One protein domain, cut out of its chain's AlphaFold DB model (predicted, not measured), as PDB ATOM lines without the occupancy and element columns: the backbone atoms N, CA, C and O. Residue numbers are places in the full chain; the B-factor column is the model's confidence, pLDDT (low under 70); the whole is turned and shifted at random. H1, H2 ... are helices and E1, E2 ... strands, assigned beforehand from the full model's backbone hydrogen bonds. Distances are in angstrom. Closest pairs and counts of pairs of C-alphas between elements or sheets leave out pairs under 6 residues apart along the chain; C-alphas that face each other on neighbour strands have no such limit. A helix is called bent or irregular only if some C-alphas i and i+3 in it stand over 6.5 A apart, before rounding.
ATOM      1  N   GLY A   2      19.508  39.128 -62.211       33.38
ATOM      2  CA  GLY A   2      18.739  38.146 -61.445       33.38
ATOM      3  C   GLY A   2      19.005  38.311 -59.953       33.38
ATOM      4  O   GLY A   2      20.146  38.178 -59.527       33.38
ATOM      5  N   ALA A   3      17.971  38.626 -59.171       43.69
ATOM      6  CA  ALA A   3      18.046  38.542 -57.716       43.69
ATOM      7  C   ALA A   3      18.390  37.100 -57.317       43.69
ATOM      8  O   ALA A   3      17.825  36.161 -57.892       43.69
ATOM      9  N   ALA A   4      19.291  36.921 -56.349       48.59
ATOM     10  CA  ALA A   4      19.577  35.606 -55.794       48.59
ATOM     11  C   ALA A   4      18.251  34.946 -55.370       48.59
ATOM     12  O   ALA A   4      17.427  35.524 -54.649       48.59
ATOM     13  N   LYS A   5      17.978  33.747 -55.898       58.72
ATOM     14  CA  LYS A   5      16.757  33.011 -55.541       58.72
ATOM     15  C   LYS A   5      16.817  32.498 -54.098       58.72
ATOM     16  O   LYS A   5      15.754  32.318 -53.509       58.72
ATOM     17  N   TYR A   6      18.022  32.360 -53.540       67.56
ATOM     18  CA  TYR A   6      18.309  31.780 -52.230       67.56
ATOM     19  C   TYR A   6      19.379  32.603 -51.501       67.56
ATOM     20  O   TYR A   6      20.221  33.219 -52.152       67.56
ATOM     21  N   HIS A   7      19.309  32.626 -50.169       80.38
ATOM     22  CA  HIS A   7      20.304  33.257 -49.298       80.38
ATOM     23  C   HIS A   7      21.524  32.349 -49.118       80.38
ATOM     24  O   HIS A   7      21.345  31.141 -48.957       80.38
ATOM     25  N   ILE A   8      22.727  32.925 -49.098       79.75
ATOM     26  CA  ILE A   8      23.964  32.223 -48.733       79.75
ATOM     27  C   ILE A   8      24.359  32.693 -47.323       79.75
ATOM     28  O   ILE A   8      24.514  33.898 -47.116       79.75
ATOM     29  N   PRO A   9      24.513  31.787 -46.338       80.44
ATOM     30  CA  PRO A   9      24.878  32.167 -44.975       80.44
ATOM     31  C   PRO A   9      26.168  32.976 -44.916       80.44
ATOM     32  O   PRO A   9      27.133  32.662 -45.608       80.44
ATOM     33  N   VAL A  10      26.218  33.958 -44.014       81.75
ATOM     34  CA  VAL A  10      27.381  34.831 -43.772       81.75
ATOM     35  C   VAL A  10      27.658  35.801 -44.926       81.75
ATOM     36  O   VAL A  10      28.581  36.620 -44.839       81.75
ATOM     37  N   GLU A  11      26.830  35.790 -45.967       85.69
ATOM     38  CA  GLU A  11      26.886  36.756 -47.052       85.69
ATOM     39  C   GLU A  11      25.840  37.868 -46.884       85.69
ATOM     40  O   GLU A  11      24.787  37.677 -46.270       85.69
ATOM     41  N   PRO A  12      26.109  39.073 -47.414       87.88
ATOM     42  CA  PRO A  12      25.106  40.122 -47.532       87.88
ATOM     43  C   PRO A  12      23.815  39.631 -48.206       87.88
ATOM     44  O   PRO A  12      23.858  39.007 -49.263       87.88
ATOM     45  N   ILE A  13      22.657  40.002 -47.645       87.62
ATOM     46  CA  ILE A  13      21.337  39.704 -48.235       87.62
ATOM     47  C   ILE A  13      21.210  40.335 -49.625       87.62
ATOM     48  O   ILE A  13      20.527  39.807 -50.500       87.62
ATOM     49  N   LEU A  14      21.830  41.503 -49.811       87.62
ATOM     50  CA  LEU A  14      21.782  42.261 -51.049       87.62
ATOM     51  C   LEU A  14      23.133  42.225 -51.778       87.62
ATOM     52  O   LEU A  14      24.184  42.266 -51.138       87.62
ATOM     53  N   PRO A  15      23.139  42.250 -53.124       87.56
ATOM     54  CA  PRO A  15      24.367  42.389 -53.898       87.56
ATOM     55  C   PRO A  15      25.122  43.680 -53.558       87.56
ATOM     56  O   PRO A  15      24.501  44.709 -53.284       87.56
ATOM     57  N   LYS A  16      26.455  43.656 -53.678       89.25
ATOM     58  CA  LYS A  16      27.353  44.776 -53.334       89.25
ATOM     59  C   LYS A  16      26.888  46.139 -53.874       89.25
ATOM     60  O   LYS A  16      26.775  47.081 -53.100       89.25
ATOM     61  N   ALA A  17      26.542  46.223 -55.160       87.12
ATOM     62  CA  ALA A  17      26.077  47.473 -55.772       87.12
ATOM     63  C   ALA A  17      24.782  48.012 -55.129       87.12
ATOM     64  O   ALA A  17      24.626  49.216 -54.941       87.12
ATOM     65  N   THR A  18      23.856  47.128 -54.744       87.94
ATOM     66  CA  THR A  18      22.626  47.516 -54.040       87.94
ATOM     67  C   THR A  18      22.929  47.941 -52.605       87.94
ATOM     68  O   THR A  18      22.356  48.913 -52.122       87.94
ATOM     69  N   VAL A  19      23.850  47.248 -51.930       89.38
ATOM     70  CA  VAL A  19      24.307  47.585 -50.573       89.38
ATOM     71  C   VAL A  19      24.936  48.981 -50.530       89.38
ATOM     72  O   VAL A  19      24.678  49.739 -49.597       89.38
ATOM     73  N   GLU A  20      25.721  49.338 -51.546       91.06
ATOM     74  CA  GLU A  20      26.311  50.674 -51.713       91.06
ATOM     75  C   GLU A  20      25.256  51.762 -51.980       91.06
ATOM     76  O   GLU A  20      25.458  52.912 -51.599       91.06
ATOM     77  N   ALA A  21      24.113  51.403 -52.575       88.81
ATOM     78  CA  ALA A  21      23.032  52.335 -52.894       88.81
ATOM     79  C   ALA A  21      22.025  52.561 -51.746       88.81
ATOM     80  O   ALA A  21      21.315  53.570 -51.740       88.81
ATOM     81  N   ILE A  22      21.918  51.641 -50.782       92.12
ATOM     82  CA  ILE A  22      21.032  51.803 -49.619       92.12
ATOM     83  C   ILE A  22      21.720  52.571 -48.486       92.12
ATOM     84  O   ILE A  22      22.919  52.449 -48.253       92.12
ATOM     85  N   TYR A  23      20.936  53.333 -47.725       93.38
ATOM     86  CA  TYR A  23      21.435  54.183 -46.643       93.38
ATOM     87  C   TYR A  23      20.463  54.231 -45.454       93.38
ATOM     88  O   TYR A  23      19.362  53.670 -45.485       93.38
ATOM     89  N   GLY A  24      20.880  54.900 -44.374       95.75
ATOM     90  CA  GLY A  24      20.071  55.085 -43.168       95.75
ATOM     91  C   GLY A  24      19.713  53.766 -42.477       95.75
ATOM     92  O   GLY A  24      20.511  52.830 -42.441       95.75
ATOM     93  N   ASN A  25      18.499  53.677 -41.927       97.50
ATOM     94  CA  ASN A  25      18.064  52.487 -41.187       97.50
ATOM     95  C   ASN A  25      17.924  51.234 -42.063       97.50
ATOM     96  O   ASN A  25      18.095  50.138 -41.545       97.50
ATOM     97  N   LEU A  26      17.689  51.376 -43.373       96.25
ATOM     98  CA  LEU A  26      17.675  50.236 -44.299       96.25
ATOM     99  C   LEU A  26      19.061  49.583 -44.393       96.25
ATOM    100  O   LEU A  26      19.179  48.362 -44.308       96.25
ATOM    101  N   ARG A  27      20.120  50.400 -44.485       96.69
ATOM    102  CA  ARG A  27      21.505  49.912 -44.438       96.69
ATOM    103  C   ARG A  27      21.863  49.341 -43.067       96.69
ATOM    104  O   ARG A  27      22.440  48.261 -42.998       96.69
ATOM    105  N   ARG A  28      21.474  50.019 -41.979       97.56
ATOM    106  CA  ARG A  28      21.710  49.522 -40.611       97.56
ATOM    107  C   ARG A  28      21.054  48.162 -40.376       97.56
ATOM    108  O   ARG A  28      21.698  47.297 -39.800       97.56
ATOM    109  N   LEU A  29      19.813  47.967 -40.830       97.56
ATOM    110  CA  LEU A  29      19.124  46.684 -40.703       97.56
ATOM    111  C   LEU A  29      19.832  45.596 -41.512       97.56
ATOM    112  O   LEU A  29      20.061  44.513 -40.988       97.56
ATOM    113  N   HIS A  30      20.224  45.890 -42.755       95.94
ATOM    114  CA  HIS A  30      20.991  44.956 -43.582       95.94
ATOM    115  C   HIS A  30      22.272  44.485 -42.868       95.94
ATOM    116  O   HIS A  30      22.523  43.284 -42.753       95.94
ATOM    117  N   ASP A  31      23.055  45.429 -42.344       96.81
ATOM    118  CA  ASP A  31      24.319  45.131 -41.669       96.81
ATOM    119  C   ASP A  31      24.094  44.428 -40.315       96.81
ATOM    120  O   ASP A  31      24.872  43.549 -39.936       96.81
ATOM    121  N   ASP A  32      23.011  44.755 -39.601       96.44
ATOM    122  CA  ASP A  32      22.629  44.095 -38.351       96.44
ATOM    123  C   ASP A  32      22.236  42.631 -38.564       96.44
ATOM    124  O   ASP A  32      22.660  41.777 -37.783       96.44
ATOM    125  N   VAL A  33      21.491  42.321 -39.632       93.75
ATOM    126  CA  VAL A  33      21.144  40.935 -39.966       93.75
ATOM    127  C   VAL A  33      22.410  40.119 -40.215       93.75
ATOM    128  O   VAL A  33      22.588  39.078 -39.585       93.75
ATOM    129  N   LEU A  34      23.330  40.622 -41.045       92.94
ATOM    130  CA  LEU A  34      24.606  39.956 -41.327       92.94
ATOM    131  C   LEU A  34      25.453  39.761 -40.058       92.94
ATOM    132  O   LEU A  34      26.075  38.717 -39.852       92.94
ATOM    133  N   ARG A  35      25.481  40.764 -39.177       94.62
ATOM    134  CA  ARG A  35      26.190  40.693 -37.893       94.62
ATOM    135  C   ARG A  35      25.586  39.630 -36.970       94.62
ATOM    136  O   ARG A  35      26.331  38.855 -36.371       94.62
ATOM    137  N   ARG A  36      24.256  39.592 -36.838       91.25
ATOM    138  CA  ARG A  36      23.543  38.588 -36.030       91.25
ATOM    139  C   ARG A  36      23.743  37.189 -36.587       91.25
ATOM    140  O   ARG A  36      24.009  36.274 -35.820       91.25
ATOM    141  N   GLU A  37      23.677  37.048 -37.902       89.00
ATOM    142  CA  GLU A  37      23.924  35.797 -38.605       89.00
ATOM    143  C   GLU A  37      25.311  35.221 -38.282       89.00
ATOM    144  O   GLU A  37      25.419  34.093 -37.800       89.00
ATOM    145  N   LYS A  38      26.365  36.037 -38.427       87.75
ATOM    146  CA  LYS A  38      27.742  35.678 -38.041       87.75
ATOM    147  C   LYS A  38      27.851  35.274 -36.572       87.75
ATOM    148  O   LYS A  38      28.506  34.287 -36.245       87.75
ATOM    149  N   SER A  39      27.199  36.027 -35.685       86.69
ATOM    150  CA  SER A  39      27.205  35.742 -34.249       86.69
ATOM    151  C   SER A  39      26.489  34.435 -33.903       86.69
ATOM    152  O   SER A  39      26.910  33.758 -32.970       86.69
ATOM    153  N   LEU A  40      25.409  34.096 -34.610       85.31
ATOM    154  CA  LEU A  40      24.665  32.858 -34.389       85.31
ATOM    155  C   LEU A  40      25.473  31.648 -34.853       85.31
ATOM    156  O   LEU A  40      25.577  30.689 -34.101       85.31
ATOM    157  N   ILE A  41      26.109  31.718 -36.023       83.50
ATOM    158  CA  ILE A  41      26.963  30.629 -36.530       83.50
ATOM    159  C   ILE A  41      28.151  30.362 -35.600       83.50
ATOM    160  O   ILE A  41      28.535  29.214 -35.400       83.50
ATOM    161  N   ALA A  42      28.715  31.406 -34.989       84.06
ATOM    162  CA  ALA A  42      29.795  31.258 -34.018       84.06
ATOM    163  C   ALA A  42      29.328  30.770 -32.627       84.06
ATOM    164  O   ALA A  42      30.163  30.486 -31.766       84.06
ATOM    165  N   SER A  43      28.016  30.704 -32.366       82.62
ATOM    166  CA  SER A  43      27.465  30.346 -31.055       82.62
ATOM    167  C   SER A  43      27.421  28.833 -30.838       82.62
ATOM    168  O   SER A  43      27.002  28.078 -31.708       82.62
ATOM    169  N   LYS A  44      27.749  28.388 -29.616       80.75
ATOM    170  CA  LYS A  44      27.588  26.982 -29.190       80.75
ATOM    171  C   LYS A  44      26.126  26.570 -28.991       80.75
ATOM    172  O   LYS A  44      25.818  25.386 -29.014       80.75
ATOM    173  N   ASN A  45      25.242  27.537 -28.756       78.69
ATOM    174  CA  ASN A  45      23.804  27.327 -28.602       78.69
ATOM    175  C   ASN A  45      23.072  28.422 -29.393       78.69
ATOM    176  O   ASN A  45      22.692  29.449 -28.821       78.69
ATOM    177  N   PRO A  46      22.982  28.290 -30.727       77.56
ATOM    178  CA  PRO A  46      22.399  29.325 -31.564       77.56
ATOM    179  C   PRO A  46      20.891  29.429 -31.325       77.56
ATOM    180  O   PRO A  46      20.157  28.445 -31.419       77.56
ATOM    181  N   GLY A  47      20.419  30.646 -31.048       81.00
ATOM    182  CA  GLY A  47      19.001  30.980 -31.144       81.00
ATOM    183  C   GLY A  47      18.524  31.044 -32.601       81.00
ATOM    184  O   GLY A  47      19.215  30.632 -33.532       81.00
ATOM    185  N   TYR A  48      17.339  31.608 -32.816       84.50
ATOM    186  CA  TYR A  48      16.831  31.876 -34.161       84.50
ATOM    187  C   TYR A  48      17.257  33.270 -34.642       84.50
ATOM    188  O   TYR A  48      17.286  34.221 -33.858       84.50
ATOM    189  N   LEU A  49      17.534  33.418 -35.942       87.69
ATOM    190  CA  LEU A  49      17.706  34.738 -36.552       87.69
ATOM    191  C   LEU A  49      16.330  35.386 -36.742       87.69
ATOM    192  O   LEU A  49      15.641  35.171 -37.741       87.69
ATOM    193  N   LEU A  50      15.915  36.141 -35.729       91.19
ATOM    194  CA  LEU A  50      14.649  36.859 -35.691       91.19
ATOM    195  C   LEU A  50      14.764  38.150 -34.877       91.19
ATOM    196  O   LEU A  50      15.730  38.363 -34.138       91.19
ATOM    197  N   TYR A  51      13.742  38.986 -35.001       94.12
ATOM    198  CA  TYR A  51      13.536  40.178 -34.188       94.12
ATOM    199  C   TYR A  51      12.253  39.998 -33.383       94.12
ATOM    200  O   TYR A  51      11.216  39.645 -33.948       94.12
ATOM    201  N   VAL A  52      12.336  40.199 -32.069       94.44
ATOM    202  CA  VAL A  52      11.199  40.081 -31.150       94.44
ATOM    203  C   VAL A  52      10.529  41.439 -31.043       94.44
ATOM    204  O   VAL A  52      11.179  42.401 -30.654       94.44
ATOM    205  N   VAL A  53       9.245  41.508 -31.373       94.81
ATOM    206  CA  VAL A  53       8.410  42.696 -31.184       94.81
ATOM    207  C   VAL A  53       7.592  42.490 -29.914       94.81
ATOM    208  O   VAL A  53       6.816  41.533 -29.852       94.81
ATOM    209  N   ASN A  54       7.772  43.351 -28.912       93.94
ATOM    210  CA  ASN A  54       7.061  43.287 -27.635       93.94
ATOM    211  C   ASN A  54       5.935  44.329 -27.569       93.94
ATOM    212  O   ASN A  54       6.153  45.511 -27.790       93.94
ATOM    213  N   MET A  55       4.728  43.877 -27.247       87.44
ATOM    214  CA  MET A  55       3.502  44.678 -27.220       87.44
ATOM    215  C   MET A  55       2.956  44.903 -25.809       87.44
ATOM    216  O   MET A  55       1.861  45.446 -25.668       87.44
ATOM    217  N   SER A  56       3.673  44.451 -24.776       70.12
ATOM    218  CA  SER A  56       3.190  44.512 -23.396       70.12
ATOM    219  C   SER A  56       2.779  45.935 -22.981       70.12
ATOM    220  O   SER A  56       3.472  46.909 -23.268       70.12
ATOM    221  N   GLN A  57       1.631  46.037 -22.294       67.12
ATOM    222  CA  GLN A  57       1.102  47.261 -21.667       67.12
ATOM    223  C   GLN A  57       0.553  48.331 -22.627       67.12
ATOM    224  O   GLN A  57       0.393  49.494 -22.247       67.12
ATOM    225  N   GLN A  58       0.215  47.966 -23.864       71.75
ATOM    226  CA  GLN A  58      -0.277  48.923 -24.854       71.75
ATOM    227  C   GLN A  58      -1.802  48.897 -24.982       71.75
ATOM    228  O   GLN A  58      -2.409  47.974 -25.528       71.75
ATOM    229  N   ARG A  59      -2.446  49.978 -24.529       72.75
ATOM    230  CA  ARG A  59      -3.908  50.102 -24.551       72.75
ATOM    231  C   ARG A  59      -4.454  49.997 -25.986       72.75
ATOM    232  O   ARG A  59      -4.102  50.811 -26.848       72.75
ATOM    233  N   LEU A  60      -5.408  49.080 -26.186       83.00
ATOM    234  CA  LEU A  60      -6.100  48.754 -27.451       83.00
ATOM    235  C   LEU A  60      -5.310  47.872 -28.440       83.00
ATOM    236  O   LEU A  60      -5.778  47.656 -29.563       83.00
ATOM    237  N   TYR A  61      -4.157  47.336 -28.039       91.31
ATOM    238  CA  TYR A  61      -3.494  46.239 -28.755       91.31
ATOM    239  C   TYR A  61      -3.868  44.895 -28.143       91.31
ATOM    240  O   TYR A  61      -4.390  44.838 -27.031       91.31
ATOM    241  N   VAL A  62      -3.640  43.812 -28.887       90.62
ATOM    242  CA  VAL A  62      -3.795  42.467 -28.336       90.62
ATOM    243  C   VAL A  62      -2.487  42.102 -27.631       90.62
ATOM    244  O   VAL A  62      -1.532  41.660 -28.270       90.62
ATOM    245  N   ASP A  63      -2.443  42.335 -26.320       89.44
ATOM    246  CA  ASP A  63      -1.245  42.252 -25.473       89.44
ATOM    247  C   ASP A  63      -1.287  41.102 -24.449       89.44
ATOM    248  O   ASP A  63      -0.535  41.085 -23.475       89.44
ATOM    249  N   THR A  64      -2.134  40.101 -24.688       89.50
ATOM    250  CA  THR A  64      -2.218  38.875 -23.883       89.50
ATOM    251  C   THR A  64      -1.506  37.710 -24.553       89.50
ATOM    252  O   THR A  64      -1.505  37.621 -25.782       89.50
ATOM    253  N   PHE A  65      -1.002  36.756 -23.763       90.81
ATOM    254  CA  PHE A  65      -0.393  35.534 -24.291       90.81
ATOM    255  C   PHE A  65      -1.297  34.816 -25.308       90.81
ATOM    256  O   PHE A  65      -2.477  34.601 -25.017       90.81
ATOM    257  N   PRO A  66      -0.780  34.415 -26.487       90.38
ATOM    258  CA  PRO A  66       0.604  34.542 -26.975       90.38
ATOM    259  C   PRO A  66       0.842  35.754 -27.906       90.38
ATOM    260  O   PRO A  66       1.849  35.801 -28.611       90.38
ATOM    261  N   ALA A  67      -0.108  36.685 -28.003       90.06
ATOM    262  CA  ALA A  67      -0.113  37.799 -28.953       90.06
ATOM    263  C   ALA A  67       0.789  38.976 -28.550       90.06
ATOM    264  O   ALA A  67       1.121  39.805 -29.404       90.06
ATOM    265  N   GLU A  68       1.169  39.035 -27.273       91.75
ATOM    266  CA  GLU A  68       1.947  40.098 -26.639       91.75
ATOM    267  C   GLU A  68       3.389  40.162 -27.137       91.75
ATOM    268  O   GLU A  68       4.037  41.195 -27.006       91.75
ATOM    269  N   LYS A  69       3.885  39.082 -27.750       92.88
ATOM    270  CA  LYS A  69       5.159  39.068 -28.475       92.88
ATOM    271  C   LYS A  69       5.002  38.360 -29.806       92.88
ATOM    272  O   LYS A  69       4.403  37.292 -29.866       92.88
ATOM    273  N   PHE A  70       5.576  38.906 -30.870       92.38
ATOM    274  CA  PHE A  70       5.644  38.224 -32.164       92.38
ATOM    275  C   PHE A  70       6.997  38.440 -32.839       92.38
ATOM    276  O   PHE A  70       7.809  39.248 -32.391       92.38
ATOM    277  N   PHE A  71       7.256  37.676 -33.900       92.06
ATOM    278  CA  PHE A  71       8.593  37.554 -34.470       92.06
ATOM    279  C   PHE A  71       8.645  38.024 -35.919       92.06
ATOM    280  O   PHE A  71       7.838  37.602 -36.747       92.06
ATOM    281  N   LEU A  72       9.648  38.840 -36.241       93.19
ATOM    282  CA  LEU A  72      10.054  39.107 -37.620       93.19
ATOM    283  C   LEU A  72      11.201  38.156 -37.945       93.19
ATOM    284  O   LEU A  72      12.328  38.331 -37.475       93.19
ATOM    285  N   ARG A  73      10.892  37.105 -38.699       89.69
ATOM    286  CA  ARG A  73      11.857  36.063 -39.048       89.69
ATOM    287  C   ARG A  73      12.812  36.534 -40.137       89.69
ATOM    288  O   ARG A  73      12.449  37.357 -40.980       89.69
ATOM    289  N   PHE A  74      14.011  35.955 -40.156       88.94
ATOM    290  CA  PHE A  74      14.996  36.208 -41.204       88.94
ATOM    291  C   PHE A  74      14.429  36.047 -42.615       88.94
ATOM    292  O   PHE A  74      14.619  36.927 -43.446       88.94
ATOM    293  N   ASP A  75      13.704  34.962 -42.888       84.50
ATOM    294  CA  ASP A  75      13.165  34.691 -44.220       84.50
ATOM    295  C   ASP A  75      12.156  35.760 -44.665       84.50
ATOM    296  O   ASP A  75      12.103  36.116 -45.842       84.50
ATOM    297  N   TYR A  76      11.427  36.355 -43.720       89.06
ATOM    298  CA  TYR A  76      10.532  37.478 -43.998       89.06
ATOM    299  C   TYR A  76      11.311  38.763 -44.274       89.06
ATOM    300  O   TYR A  76      10.957  39.510 -45.183       89.06
ATOM    301  N   ILE A  77      12.391  39.017 -43.531       93.06
ATOM    302  CA  ILE A  77      13.286  40.158 -43.773       93.06
ATOM    303  C   ILE A  77      13.983  40.023 -45.128       93.06
ATOM    304  O   ILE A  77      14.048  40.993 -45.881       93.06
ATOM    305  N   PHE A  78      14.437  38.821 -45.477       90.25
ATOM    306  CA  PHE A  78      15.019  38.512 -46.777       90.25
ATOM    307  C   PHE A  78      14.032  38.807 -47.914       90.25
ATOM    308  O   PHE A  78      14.380  39.512 -48.864       90.25
ATOM    309  N   ASP A  79      12.788  38.328 -47.805       88.44
ATOM    310  CA  ASP A  79      11.741  38.603 -48.793       88.44
ATOM    311  C   ASP A  79      11.377  40.096 -48.861       88.44
ATOM    312  O   ASP A  79      11.148  40.614 -49.962       88.44
ATOM    313  N   MET A  80      11.388  40.796 -47.718       93.12
ATOM    314  CA  MET A  80      11.184  42.244 -47.636       93.12
ATOM    315  C   MET A  80      12.273  42.987 -48.411       93.12
ATOM    316  O   MET A  80      11.926  43.785 -49.276       93.12
ATOM    317  N   PHE A  81      13.563  42.686 -48.198       91.00
ATOM    318  CA  PHE A  81      14.687  43.298 -48.930       91.00
ATOM    319  C   PHE A  81      14.618  43.060 -50.446       91.00
ATOM    320  O   PHE A  81      14.984  43.936 -51.230       91.00
ATOM    321  N   HIS A  82      14.098  41.905 -50.860       88.00
ATOM    322  CA  HIS A  82      13.963  41.528 -52.267       88.00
ATOM    323  C   HIS A  82      12.639  41.954 -52.916       88.00
ATOM    324  O   HIS A  82      12.393  41.579 -54.063       88.00
ATOM    325  N   LEU A  83      11.786  42.713 -52.212       87.38
ATOM    326  CA  LEU A  83      10.462  43.132 -52.691       87.38
ATOM    327  C   LEU A  83       9.598  41.950 -53.187       87.38
ATOM    328  O   LEU A  83       8.820  42.090 -54.132       87.38
ATOM    329  N   LYS A  84       9.749  40.765 -52.574       84.50
ATOM    330  CA  LYS A  84       9.055  39.529 -52.983       84.50
ATOM    331  C   LYS A  84       7.687  39.412 -52.322       84.50
ATOM    332  O   LYS A  84       6.659  39.557 -52.979       84.50
ATOM    333  N   LYS A  85       7.692  39.120 -51.024       84.00
ATOM    334  CA  LYS A  85       6.517  38.984 -50.164       84.00
ATOM    335  C   LYS A  85       6.765  39.820 -48.924       84.00
ATOM    336  O   LYS A  85       7.872  39.836 -48.400       84.00
ATOM    337  N   ARG A 280       6.643  52.789 -61.186       63.78
ATOM    338  CA  ARG A 280       6.446  53.948 -60.298       63.78
ATOM    339  C   ARG A 280       6.062  53.530 -58.875       63.78
ATOM    340  O   ARG A 280       6.445  54.218 -57.935       63.78
ATOM    341  N   LEU A 281       5.412  52.375 -58.694       72.25
ATOM    342  CA  LEU A 281       5.124  51.805 -57.368       72.25
ATOM    343  C   LEU A 281       6.374  51.252 -56.678       72.25
ATOM    344  O   LEU A 281       6.417  51.171 -55.454       72.25
ATOM    345  N   ARG A 282       7.432  50.927 -57.431       77.12
ATOM    346  CA  ARG A 282       8.706  50.470 -56.845       77.12
ATOM    347  C   ARG A 282       9.354  51.512 -55.940       77.12
ATOM    348  O   ARG A 282       9.991  51.131 -54.962       77.12
ATOM    349  N   VAL A 283       9.181  52.801 -56.237       82.44
ATOM    350  CA  VAL A 283       9.669  53.886 -55.372       82.44
ATOM    351  C   VAL A 283       8.897  53.901 -54.051       82.44
ATOM    352  O   VAL A 283       9.516  53.965 -52.990       82.44
ATOM    353  N   GLU A 284       7.572  53.744 -54.097       84.81
ATOM    354  CA  GLU A 284       6.746  53.622 -52.886       84.81
ATOM    355  C   GLU A 284       7.098  52.361 -52.087       84.81
ATOM    356  O   GLU A 284       7.184  52.406 -50.863       84.81
ATOM    357  N   PHE A 285       7.377  51.240 -52.753       89.38
ATOM    358  CA  PHE A 285       7.782  50.012 -52.065       89.38
ATOM    359  C   PHE A 285       9.154  50.149 -51.416       89.38
ATOM    360  O   PHE A 285       9.341  49.699 -50.288       89.38
ATOM    361  N   TYR A 286      10.092  50.832 -52.072       90.06
ATOM    362  CA  TYR A 286      11.371  51.181 -51.465       90.06
ATOM    363  C   TYR A 286      11.194  52.096 -50.246       90.06
ATOM    364  O   TYR A 286      11.843  51.898 -49.217       90.06
ATOM    365  N   HIS A 287      10.276  53.065 -50.310       91.62
ATOM    366  CA  HIS A 287       9.926  53.881 -49.150       91.62
ATOM    367  C   HIS A 287       9.357  53.023 -48.010       91.62
ATOM    368  O   HIS A 287       9.826  53.141 -46.882       91.62
ATOM    369  N   ILE A 288       8.464  52.072 -48.302       94.19
ATOM    370  CA  ILE A 288       7.951  51.106 -47.317       94.19
ATOM    371  C   ILE A 288       9.082  50.271 -46.698       94.19
ATOM    372  O   ILE A 288       9.104  50.101 -45.481       94.19
ATOM    373  N   GLN A 289      10.049  49.782 -47.485       95.12
ATOM    374  CA  GLN A 289      11.216  49.065 -46.946       95.12
ATOM    375  C   GLN A 289      12.009  49.938 -45.967       95.12
ATOM    376  O   GLN A 289      12.439  49.462 -44.913       95.12
ATOM    377  N   ARG A 290      12.205  51.221 -46.301       95.81
ATOM    378  CA  ARG A 290      12.903  52.178 -45.434       95.81
ATOM    379  C   ARG A 290      12.136  52.447 -44.144       95.81
ATOM    380  O   ARG A 290      12.761  52.408 -43.087       95.81
ATOM    381  N   GLU A 291      10.825  52.661 -44.223       96.50
ATOM    382  CA  GLU A 291       9.956  52.857 -43.055       96.50
ATOM    383  C   GLU A 291       9.965  51.624 -42.146       96.50
ATOM    384  O   GLU A 291      10.247  51.736 -40.957       96.50
ATOM    385  N   LEU A 292       9.776  50.421 -42.697       98.00
ATOM    386  CA  LEU A 292       9.859  49.177 -41.925       98.00
ATOM    387  C   LEU A 292      11.225  49.001 -41.263       98.00
ATOM    388  O   LEU A 292      11.303  48.634 -40.092       98.00
ATOM    389  N   SER A 293      12.305  49.296 -41.988       98.00
ATOM    390  CA  SER A 293      13.654  49.217 -41.428       98.00
ATOM    391  C   SER A 293      13.863  50.234 -40.315       98.00
ATOM    392  O   SER A 293      14.520  49.935 -39.324       98.00
ATOM    393  N   GLN A 294      13.290  51.430 -40.441       98.00
ATOM    394  CA  GLN A 294      13.292  52.417 -39.371       98.00
ATOM    395  C   GLN A 294      12.529  51.920 -38.146       98.00
ATOM    396  O   GLN A 294      13.095  51.979 -37.061       98.00
ATOM    397  N   ILE A 295      11.324  51.370 -38.308       97.81
ATOM    398  CA  ILE A 295      10.537  50.811 -37.198       97.81
ATOM    399  C   ILE A 295      11.322  49.697 -36.499       97.81
ATOM    400  O   ILE A 295      11.435  49.698 -35.280       97.81
ATOM    401  N   ILE A 296      11.942  48.778 -37.244       98.06
ATOM    402  CA  ILE A 296      12.743  47.702 -36.640       98.06
ATOM    403  C   ILE A 296      13.933  48.276 -35.871       98.06
ATOM    404  O   ILE A 296      14.155  47.939 -34.711       98.06
ATOM    405  N   MET A 297      14.702  49.162 -36.498       97.75
ATOM    406  CA  MET A 297      15.911  49.685 -35.872       97.75
ATOM    407  C   MET A 297      15.611  50.591 -34.673       97.75
ATOM    408  O   MET A 297      16.383  50.574 -33.722       97.75
ATOM    409  N   LYS A 298      14.536  51.387 -34.720       96.94
ATOM    410  CA  LYS A 298      14.206  52.408 -33.714       96.94
ATOM    411  C   LYS A 298      13.223  51.932 -32.659       96.94
ATOM    412  O   LYS A 298      13.443  52.175 -31.482       96.94
ATOM    413  N   GLU A 299      12.178  51.227 -33.068       96.06
ATOM    414  CA  GLU A 299      11.099  50.842 -32.159       96.06
ATOM    415  C   GLU A 299      11.269  49.433 -31.602       96.06
ATOM    416  O   GLU A 299      10.804  49.169 -30.503       96.06
ATOM    417  N   VAL A 300      11.938  48.530 -32.326       96.50
ATOM    418  CA  VAL A 300      12.101  47.127 -31.899       96.50
ATOM    419  C   VAL A 300      13.455  46.880 -31.223       96.50
ATOM    420  O   VAL A 300      13.543  46.104 -30.277       96.50
ATOM    421  N   LEU A 301      14.532  47.513 -31.703       95.69
ATOM    422  CA  LEU A 301      15.898  47.218 -31.243       95.69
ATOM    423  C   LEU A 301      16.487  48.217 -30.248       95.69
ATOM    424  O   LEU A 301      17.324  47.829 -29.430       95.69
ATOM    425  N   GLU A 302      16.139  49.498 -30.350       95.38
ATOM    426  CA  GLU A 302      16.672  50.524 -29.452       95.38
ATOM    427  C   GLU A 302      15.904  50.496 -28.120       95.38
ATOM    428  O   GLU A 302      14.691  50.339 -28.106       95.38
ATOM    429  N   LYS A 303      16.608  50.663 -26.988       94.31
ATOM    430  CA  LYS A 303      16.024  50.548 -25.632       94.31
ATOM    431  C   LYS A 303      14.860  51.505 -25.362       94.31
ATOM    432  O   LYS A 303      14.045  51.252 -24.486       94.31
ATOM    433  N   THR A 304      14.828  52.629 -26.071       93.19
ATOM    434  CA  THR A 304      13.777  53.648 -25.982       93.19
ATOM    435  C   THR A 304      12.596  53.368 -26.908       93.19
ATOM    436  O   THR A 304      11.635  54.129 -26.900       93.19
ATOM    437  N   GLY A 305      12.698  52.339 -27.750       93.75
ATOM    438  CA  GLY A 305      11.696  51.985 -28.740       93.75
ATOM    439  C   GLY A 305      10.431  51.425 -28.107       93.75
ATOM    440  O   GLY A 305      10.484  50.709 -27.105       93.75
ATOM    441  N   MET A 306       9.285  51.719 -28.722       92.25
ATOM    442  CA  MET A 306       7.972  51.303 -28.221       92.25
ATOM    443  C   MET A 306       7.828  49.780 -28.071       92.25
ATOM    444  O   MET A 306       7.094  49.314 -27.201       92.25
ATOM    445  N   PHE A 307       8.496  49.016 -28.934       95.06
ATOM    446  CA  PHE A 307       8.372  47.563 -29.031       95.06
ATOM    447  C   PHE A 307       9.604  46.810 -28.526       95.06
ATOM    448  O   PHE A 307       9.780  45.630 -28.850       95.06
ATOM    449  N   TYR A 308      10.471  47.494 -27.778       94.62
ATOM    450  CA  TYR A 308      11.713  46.936 -27.276       94.62
ATOM    451  C   TYR A 308      11.470  45.790 -26.283       94.62
ATOM    452  O   TYR A 308      10.602  45.848 -25.410       94.62
ATOM    453  N   GLU A 309      12.288  44.748 -26.403       90.81
ATOM    454  CA  GLU A 309      12.381  43.649 -25.446       90.81
ATOM    455  C   GLU A 309      13.805  43.598 -24.891       90.81
ATOM    456  O   GLU A 309      14.780  43.567 -25.650       90.81
ATOM    457  N   GLU A 310      13.928  43.555 -23.565       88.06
ATOM    458  CA  GLU A 310      15.217  43.337 -22.922       88.06
ATOM    459  C   GLU A 310      15.603  41.852 -22.953       88.06
ATOM    460  O   GLU A 310      14.811  40.969 -22.634       88.06
ATOM    461  N   GLY A 311      16.859  41.581 -23.306       82.19
ATOM    462  CA  GLY A 311      17.405  40.228 -23.335       82.19
ATOM    463  C   GLY A 311      17.129  39.460 -24.630       82.19
ATOM    464  O   GLY A 311      16.552  39.959 -25.595       82.19
ATOM    465  N   GLN A 312      17.636  38.227 -24.678       79.75
ATOM    466  CA  GLN A 312      17.391  37.299 -25.779       79.75
ATOM    467  C   GLN A 312      16.348  36.270 -25.355       79.75
ATOM    468  O   GLN A 312      16.432  35.708 -24.265       79.75
ATOM    469  N   MET A 313      15.394  35.994 -26.240       86.56
ATOM    470  CA  MET A 313      14.397  34.954 -26.014       86.56
ATOM    471  C   MET A 313      15.001  33.569 -26.265       86.56
ATOM    472  O   MET A 313      15.711  33.370 -27.257       86.56
ATOM    473  N   SER A 314      14.714  32.610 -25.382       85.81
ATOM    474  CA  SER A 314      15.189  31.236 -25.544       85.81
ATOM    475  C   SER A 314      14.519  30.554 -26.745       85.81
ATOM    476  O   SER A 314      13.431  30.942 -27.179       85.81
ATOM    477  N   ARG A 315      15.152  29.507 -27.297       84.81
ATOM    478  CA  ARG A 315      14.548  28.718 -28.389       84.81
ATOM    479  C   ARG A 315      13.215  28.104 -27.969       84.81
ATOM    480  O   ARG A 315      12.308  28.039 -28.794       84.81
ATOM    481  N   GLU A 316      13.119  27.673 -26.715       85.62
ATOM    482  CA  GLU A 316      11.910  27.064 -26.175       85.62
ATOM    483  C   GLU A 316      10.770  28.078 -26.115       85.62
ATOM    484  O   GLU A 316       9.716  27.836 -26.691       85.62
ATOM    485  N   ASP A 317      11.021  29.275 -25.582       87.75
ATOM    486  CA  ASP A 317      10.008  30.336 -25.529       87.75
ATOM    487  C   ASP A 317       9.512  30.738 -26.926       87.75
ATOM    488  O   ASP A 317       8.311  30.941 -27.131       87.75
ATOM    489  N   VAL A 318      10.420  30.831 -27.908       88.00
ATOM    490  CA  VAL A 318      10.044  31.096 -29.307       88.00
ATOM    491  C   VAL A 318       9.125  29.988 -29.824       88.00
ATOM    492  O   VAL A 318       8.077  30.288 -30.398       88.00
ATOM    493  N   ARG A 319       9.472  28.715 -29.595       83.38
ATOM    494  CA  ARG A 319       8.675  27.558 -30.039       83.38
ATOM    495  C   ARG A 319       7.301  27.531 -29.385       83.38
ATOM    496  O   ARG A 319       6.304  27.436 -30.100       83.38
ATOM    497  N   THR A 320       7.234  27.673 -28.062       87.88
ATOM    498  CA  THR A 320       5.974  27.695 -27.309       87.88
ATOM    499  C   THR A 320       5.044  28.786 -27.838       87.88
ATOM    500  O   THR A 320       3.856  28.546 -28.059       87.88
ATOM    501  N   ARG A 321       5.579  29.984 -28.107       89.44
ATOM    502  CA  ARG A 321       4.794  31.117 -28.618       89.44
ATOM    503  C   ARG A 321       4.307  30.897 -30.040       89.44
ATOM    504  O   ARG A 321       3.129  31.113 -30.306       89.44
ATOM    505  N   VAL A 322       5.175  30.441 -30.940       84.00
ATOM    506  CA  VAL A 322       4.791  30.156 -32.331       84.00
ATOM    507  C   VAL A 322       3.712  29.070 -32.391       84.00
ATOM    508  O   VAL A 322       2.712  29.239 -33.095       84.00
ATOM    509  N   ALA A 323       3.851  28.010 -31.588       80.94
ATOM    510  CA  ALA A 323       2.846  26.956 -31.470       80.94
ATOM    511  C   ALA A 323       1.501  27.492 -30.954       80.94
ATOM    512  O   ALA A 323       0.447  27.182 -31.513       80.94
ATOM    513  N   ALA A 324       1.531  28.338 -29.922       83.50
ATOM    514  CA  ALA A 324       0.329  28.925 -29.341       83.50
ATOM    515  C   ALA A 324      -0.368  29.916 -30.292       83.50
ATOM    516  O   ALA A 324      -1.597  29.972 -30.328       83.50
ATOM    517  N   GLN A 325       0.395  30.680 -31.080       78.44
ATOM    518  CA  GLN A 325      -0.143  31.651 -32.036       78.44
ATOM    519  C   GLN A 325      -0.901  30.976 -33.184       78.44
ATOM    520  O   GLN A 325      -1.883  31.530 -33.674       78.44
ATOM    521  N   ARG A 326      -0.456  29.793 -33.638       69.06
ATOM    522  CA  ARG A 326      -1.008  29.088 -34.820       69.06
ATOM    523  C   ARG A 326      -1.042  29.949 -36.100       69.06
ATOM    524  O   ARG A 326      -1.774  29.641 -37.040       69.06
ATOM    525  N   LEU A 327      -0.260  31.031 -36.136       62.09
ATOM    526  CA  LEU A 327      -0.188  31.994 -37.242       62.09
ATOM    527  C   LEU A 327       0.846  31.590 -38.288       62.09
ATOM    528  O   LEU A 327       0.631  31.785 -39.483       62.09
ATOM    529  N   ASP A 328       1.961  31.031 -37.822       62.25
ATOM    530  CA  ASP A 328       3.122  30.702 -38.633       62.25
ATOM    531  C   ASP A 328       3.663  29.325 -38.246       62.25
ATOM    532  O   ASP A 328       4.571  29.189 -37.435       62.25
ATOM    533  N   LEU A 329       3.073  28.285 -38.831       56.62
ATOM    534  CA  LEU A 329       3.535  26.905 -38.660       56.62
ATOM    535  C   LEU A 329       4.702  26.566 -39.599       56.62
ATOM    536  O   LEU A 329       5.090  25.402 -39.688       56.62
ATOM    537  N   LYS A 330       5.243  27.543 -40.350       63.62
ATOM    538  CA  LYS A 330       6.384  27.276 -41.224       63.62
ATOM    539  C   LYS A 330       7.574  26.915 -40.337       63.62
ATOM    540  O   LYS A 330       7.926  27.715 -39.464       63.62
ATOM    541  N   PRO A 331       8.254  25.790 -40.593       60.16
ATOM    542  CA  PRO A 331       9.438  25.451 -39.837       60.16
ATOM    543  C   PRO A 331      10.467  26.581 -39.856       60.16
ATOM    544  O   PRO A 331      10.650  27.253 -40.878       60.16
ATOM    545  N   PHE A 332      11.131  26.825 -38.727       61.94
ATOM    546  CA  PHE A 332      12.328  27.656 -38.709       61.94
ATOM    547  C   PHE A 332      13.425  26.891 -39.443       61.94
ATOM    548  O   PHE A 332      14.104  26.056 -38.860       61.94
ATOM    549  N   THR A 333      13.579  27.141 -40.738       50.38
ATOM    550  CA  THR A 333      14.745  26.676 -41.486       50.38
ATOM    551  C   THR A 333      15.922  27.547 -41.059       50.38
ATOM    552  O   THR A 333      15.860  28.766 -41.251       50.38
ATOM    553  N   ALA A 334      16.965  26.982 -40.441       48.84
ATOM    554  CA  ALA A 334      18.185  27.756 -40.236       48.84
ATOM    555  C   ALA A 334      18.731  28.181 -41.596       48.84
ATOM    556  O   ALA A 334      18.742  27.429 -42.561       48.84
ATOM    557  N   LEU A 335      19.149  29.434 -41.678       46.69
ATOM    558  CA  LEU A 335      20.561  29.769 -41.780       46.69
ATOM    559  C   LEU A 335      21.490  28.628 -42.265       46.69
ATOM    560  O   LEU A 335      22.320  28.123 -41.517       46.69
ATOM    561  N   GLY A 336      21.345  28.239 -43.531       41.88
ATOM    562  CA  GLY A 336      22.346  27.466 -44.269       41.88
ATOM    563  C   GLY A 336      22.108  25.980 -44.452       41.88
ATOM    564  O   GLY A 336      22.505  25.482 -45.491       41.88
ATOM    565  N   ASP A 337      21.430  25.306 -43.532       36.34
ATOM    566  CA  ASP A 337      21.074  23.895 -43.669       36.34
ATOM    567  C   ASP A 337      19.853  23.573 -42.802       36.34
ATOM    568  O   ASP A 337      19.537  24.265 -41.831       36.34
ATOM    569  N   TYR A 338      19.145  22.520 -43.205       38.31
ATOM    570  CA  TYR A 338      18.010  21.912 -42.517       38.31
ATOM    571  C   TYR A 338      18.247  21.886 -40.991       38.31
ATOM    572  O   TYR A 338      19.166  21.214 -40.532       38.31
ATOM    573  N   LEU A 339      17.445  22.611 -40.193       40.28
ATOM    574  CA  LEU A 339      17.368  22.324 -38.755       40.28
ATOM    575  C   LEU A 339      16.507  21.061 -38.629       40.28
ATOM    576  O   LEU A 339      15.315  21.156 -38.929       40.28
ATOM    577  N   PRO A 340      17.058  19.912 -38.202       37.03
ATOM    578  CA  PRO A 340      16.300  18.663 -38.085       37.03
ATOM    579  C   PRO A 340      15.183  18.738 -37.030       37.03
ATOM    580  O   PRO A 340      14.313  17.881 -36.969       37.03
ATOM    581  N   ASP A 341      15.177  19.782 -36.203       43.72
ATOM    582  CA  ASP A 341      14.349  19.916 -35.006       43.72
ATOM    583  C   ASP A 341      12.833  20.064 -35.262       43.72
ATOM    584  O   ASP A 341      12.080  20.266 -34.307       43.72
ATOM    585  N   LEU A 342      12.382  20.055 -36.521       42.06
ATOM    586  CA  LEU A 342      10.966  20.186 -36.893       42.06
ATOM    587  C   LEU A 342      10.463  19.061 -37.812       42.06
ATOM    588  O   LEU A 342       9.289  19.085 -38.195       42.06
ATOM    589  N   ASP A 343      11.293  18.056 -38.108       38.38
ATOM    590  CA  ASP A 343      10.797  16.798 -38.666       38.38
ATOM    591  C   ASP A 343       9.918  16.112 -37.605       38.38
ATOM    592  O   ASP A 343      10.377  15.808 -36.506       38.38
ATOM    593  N   GLY A 344       8.627  15.937 -37.909       41.91
ATOM    594  CA  GLY A 344       7.649  15.278 -37.025       41.91
ATOM    595  C   GLY A 344       6.554  16.177 -36.435       41.91
ATOM    596  O   GLY A 344       5.654  15.688 -35.760       41.91
ATOM    597  N   TRP A 345       6.538  17.489 -36.708       41.66
ATOM    598  CA  TRP A 345       5.466  18.370 -36.195       41.66
ATOM    599  C   TRP A 345       4.083  18.131 -36.816       41.66
ATOM    600  O   TRP A 345       3.084  18.614 -36.284       41.66
ATOM    601  N   HIS A 346       4.003  17.400 -37.931       41.31
ATOM    602  CA  HIS A 346       2.719  16.971 -38.491       41.31
ATOM    603  C   HIS A 346       1.986  15.982 -37.575       41.31
ATOM    604  O   HIS A 346       0.759  15.982 -37.581       41.31
ATOM    605  N   ASP A 347       2.713  15.267 -36.713       38.28
ATOM    606  CA  ASP A 347       2.160  14.197 -35.878       38.28
ATOM    607  C   ASP A 347       1.622  14.706 -34.522       38.28
ATOM    608  O   ASP A 347       0.950  13.974 -33.806       38.28
ATOM    609  N   MET A 348       1.872  15.974 -34.156       34.22
ATOM    610  CA  MET A 348       1.333  16.602 -32.928       34.22
ATOM    611  C   MET A 348       0.029  17.392 -33.149       34.22
ATOM    612  O   MET A 348      -0.452  18.064 -32.235       34.22
ATOM    613  N   LEU A 349      -0.508  17.383 -34.372       34.62
ATOM    614  CA  LEU A 349      -1.755  18.067 -34.738       34.62
ATOM    615  C   LEU A 349      -2.908  17.095 -35.045       34.62
ATOM    616  O   LEU A 349      -3.935  17.549 -35.559       34.62
ATOM    617  N   GLU A 350      -2.751  15.809 -34.714       31.83
ATOM    618  CA  GLU A 350      -3.866  14.856 -34.584       31.83
ATOM    619  C   GLU A 350      -4.545  14.947 -33.211       31.83
ATOM    620  O   GLU A 350      -3.830  15.017 -32.182       31.83
TER     621      GLU A 350
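This is residues 2 to 85 and 280 to 350 of the 350 residues of the protein "Genome assembly, chromosome: II" of Triticum aestivum (UniProt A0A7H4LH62). A small two-stranded hairpin, E1 and E2, sits between the last residues of the long helix H4 on E1's side and helix H5 on E2's side, and the short helix H3 follows E2 with no residue between them. The first turns of another long helix, H2, meet H4 at a steep angle with H3 near both, while H1 lies far out before H2 and a tail after H5 leads away to the small helix H6. The printed part has 155 residues, with six named helices and two named strands in the order H1 H2 E1 E2 H3 H4 H5 H6; the sheet E1 - E2 is antiparallel and the class is mostly helix. The whole is compact, with a radius of gyration of the C-alphas of 16.4 A and spans of 47 by 40 by 32 A.

H1, residues 16 to 21, is close to but not clearly touching H2, residues 24 to 41; the closest C-alphas are those of Val 19 and Arg 27, 7.1 A apart. They run opposite ways at a shallow tilt of 33 degrees, only just short of steep. E1, residues 50 to 54, and E2, residues 69 to 73, form an antiparallel hairpin at 157 degrees, with N 51 and O 72 2.9 A apart and N 70 and O 53 3.1 A apart, both within hydrogen-bond range. H3, residues 74 to 81, is close to but not clearly touching H2, with the C-alphas of Val 33 and Phe 74 closest at 7.9 A. H4, residues 280 to 300, touches H2 with its residues 289 to 297 alone, at a steep tilt of 59 degrees, the same way; the C-alphas of Leu 26 and Ser 293 are closest at 5.0 A. H3 and H4 are close but not clearly touching, with the C-alphas of Met 80 and Gln 289 closest at 6.9 A. The closest C-alphas of E1 and H4 are those of Val 53 and Val 300, 5.8 A apart. The closest C-alphas of E2 and H5, residues 315 to 325, are those of Lys 69 and Arg 321, 8.0 A apart. H5 and H6, residues 345 to 348, are apart. Every O i to N i+4 pair is within hydrogen-bond range in H1, H2, H3 and H5, and 16 of 17 in H4; H6 is too short for such a pair.

H1 begins at C-alpha 16, (27.353, 44.776, -53.334), and measures 8.7 A from first to last C-alpha. H2 measures 26.3 A, E1 12.8 A, E2 12.9 A and H3 10.5 A. H4 measures 29.7 A and ends at C-alpha 300, (12.101, 47.127, -31.899); it is neither bent nor irregular, but only just: C-alphas 297 and 300 are 6.1 A apart. H5 measures 15.4 A, and H6 measures 5.6 A and ends at C-alpha 348, (1.333, 16.602, -32.928).

The two C-alphas farthest apart, those of Glu 20 and Glu 350, are 49.9 A apart. Residues 86 to 279 are not printed, and C-alphas 85 and 280 are 18.1 A apart across this cut. The links E1 to E2, H4 to H5 and H5 to H6 are long. The mean pLDDT of the printed part is 80.7; residues 2 to 6, 57, 280 and 326 to 350 are under 70.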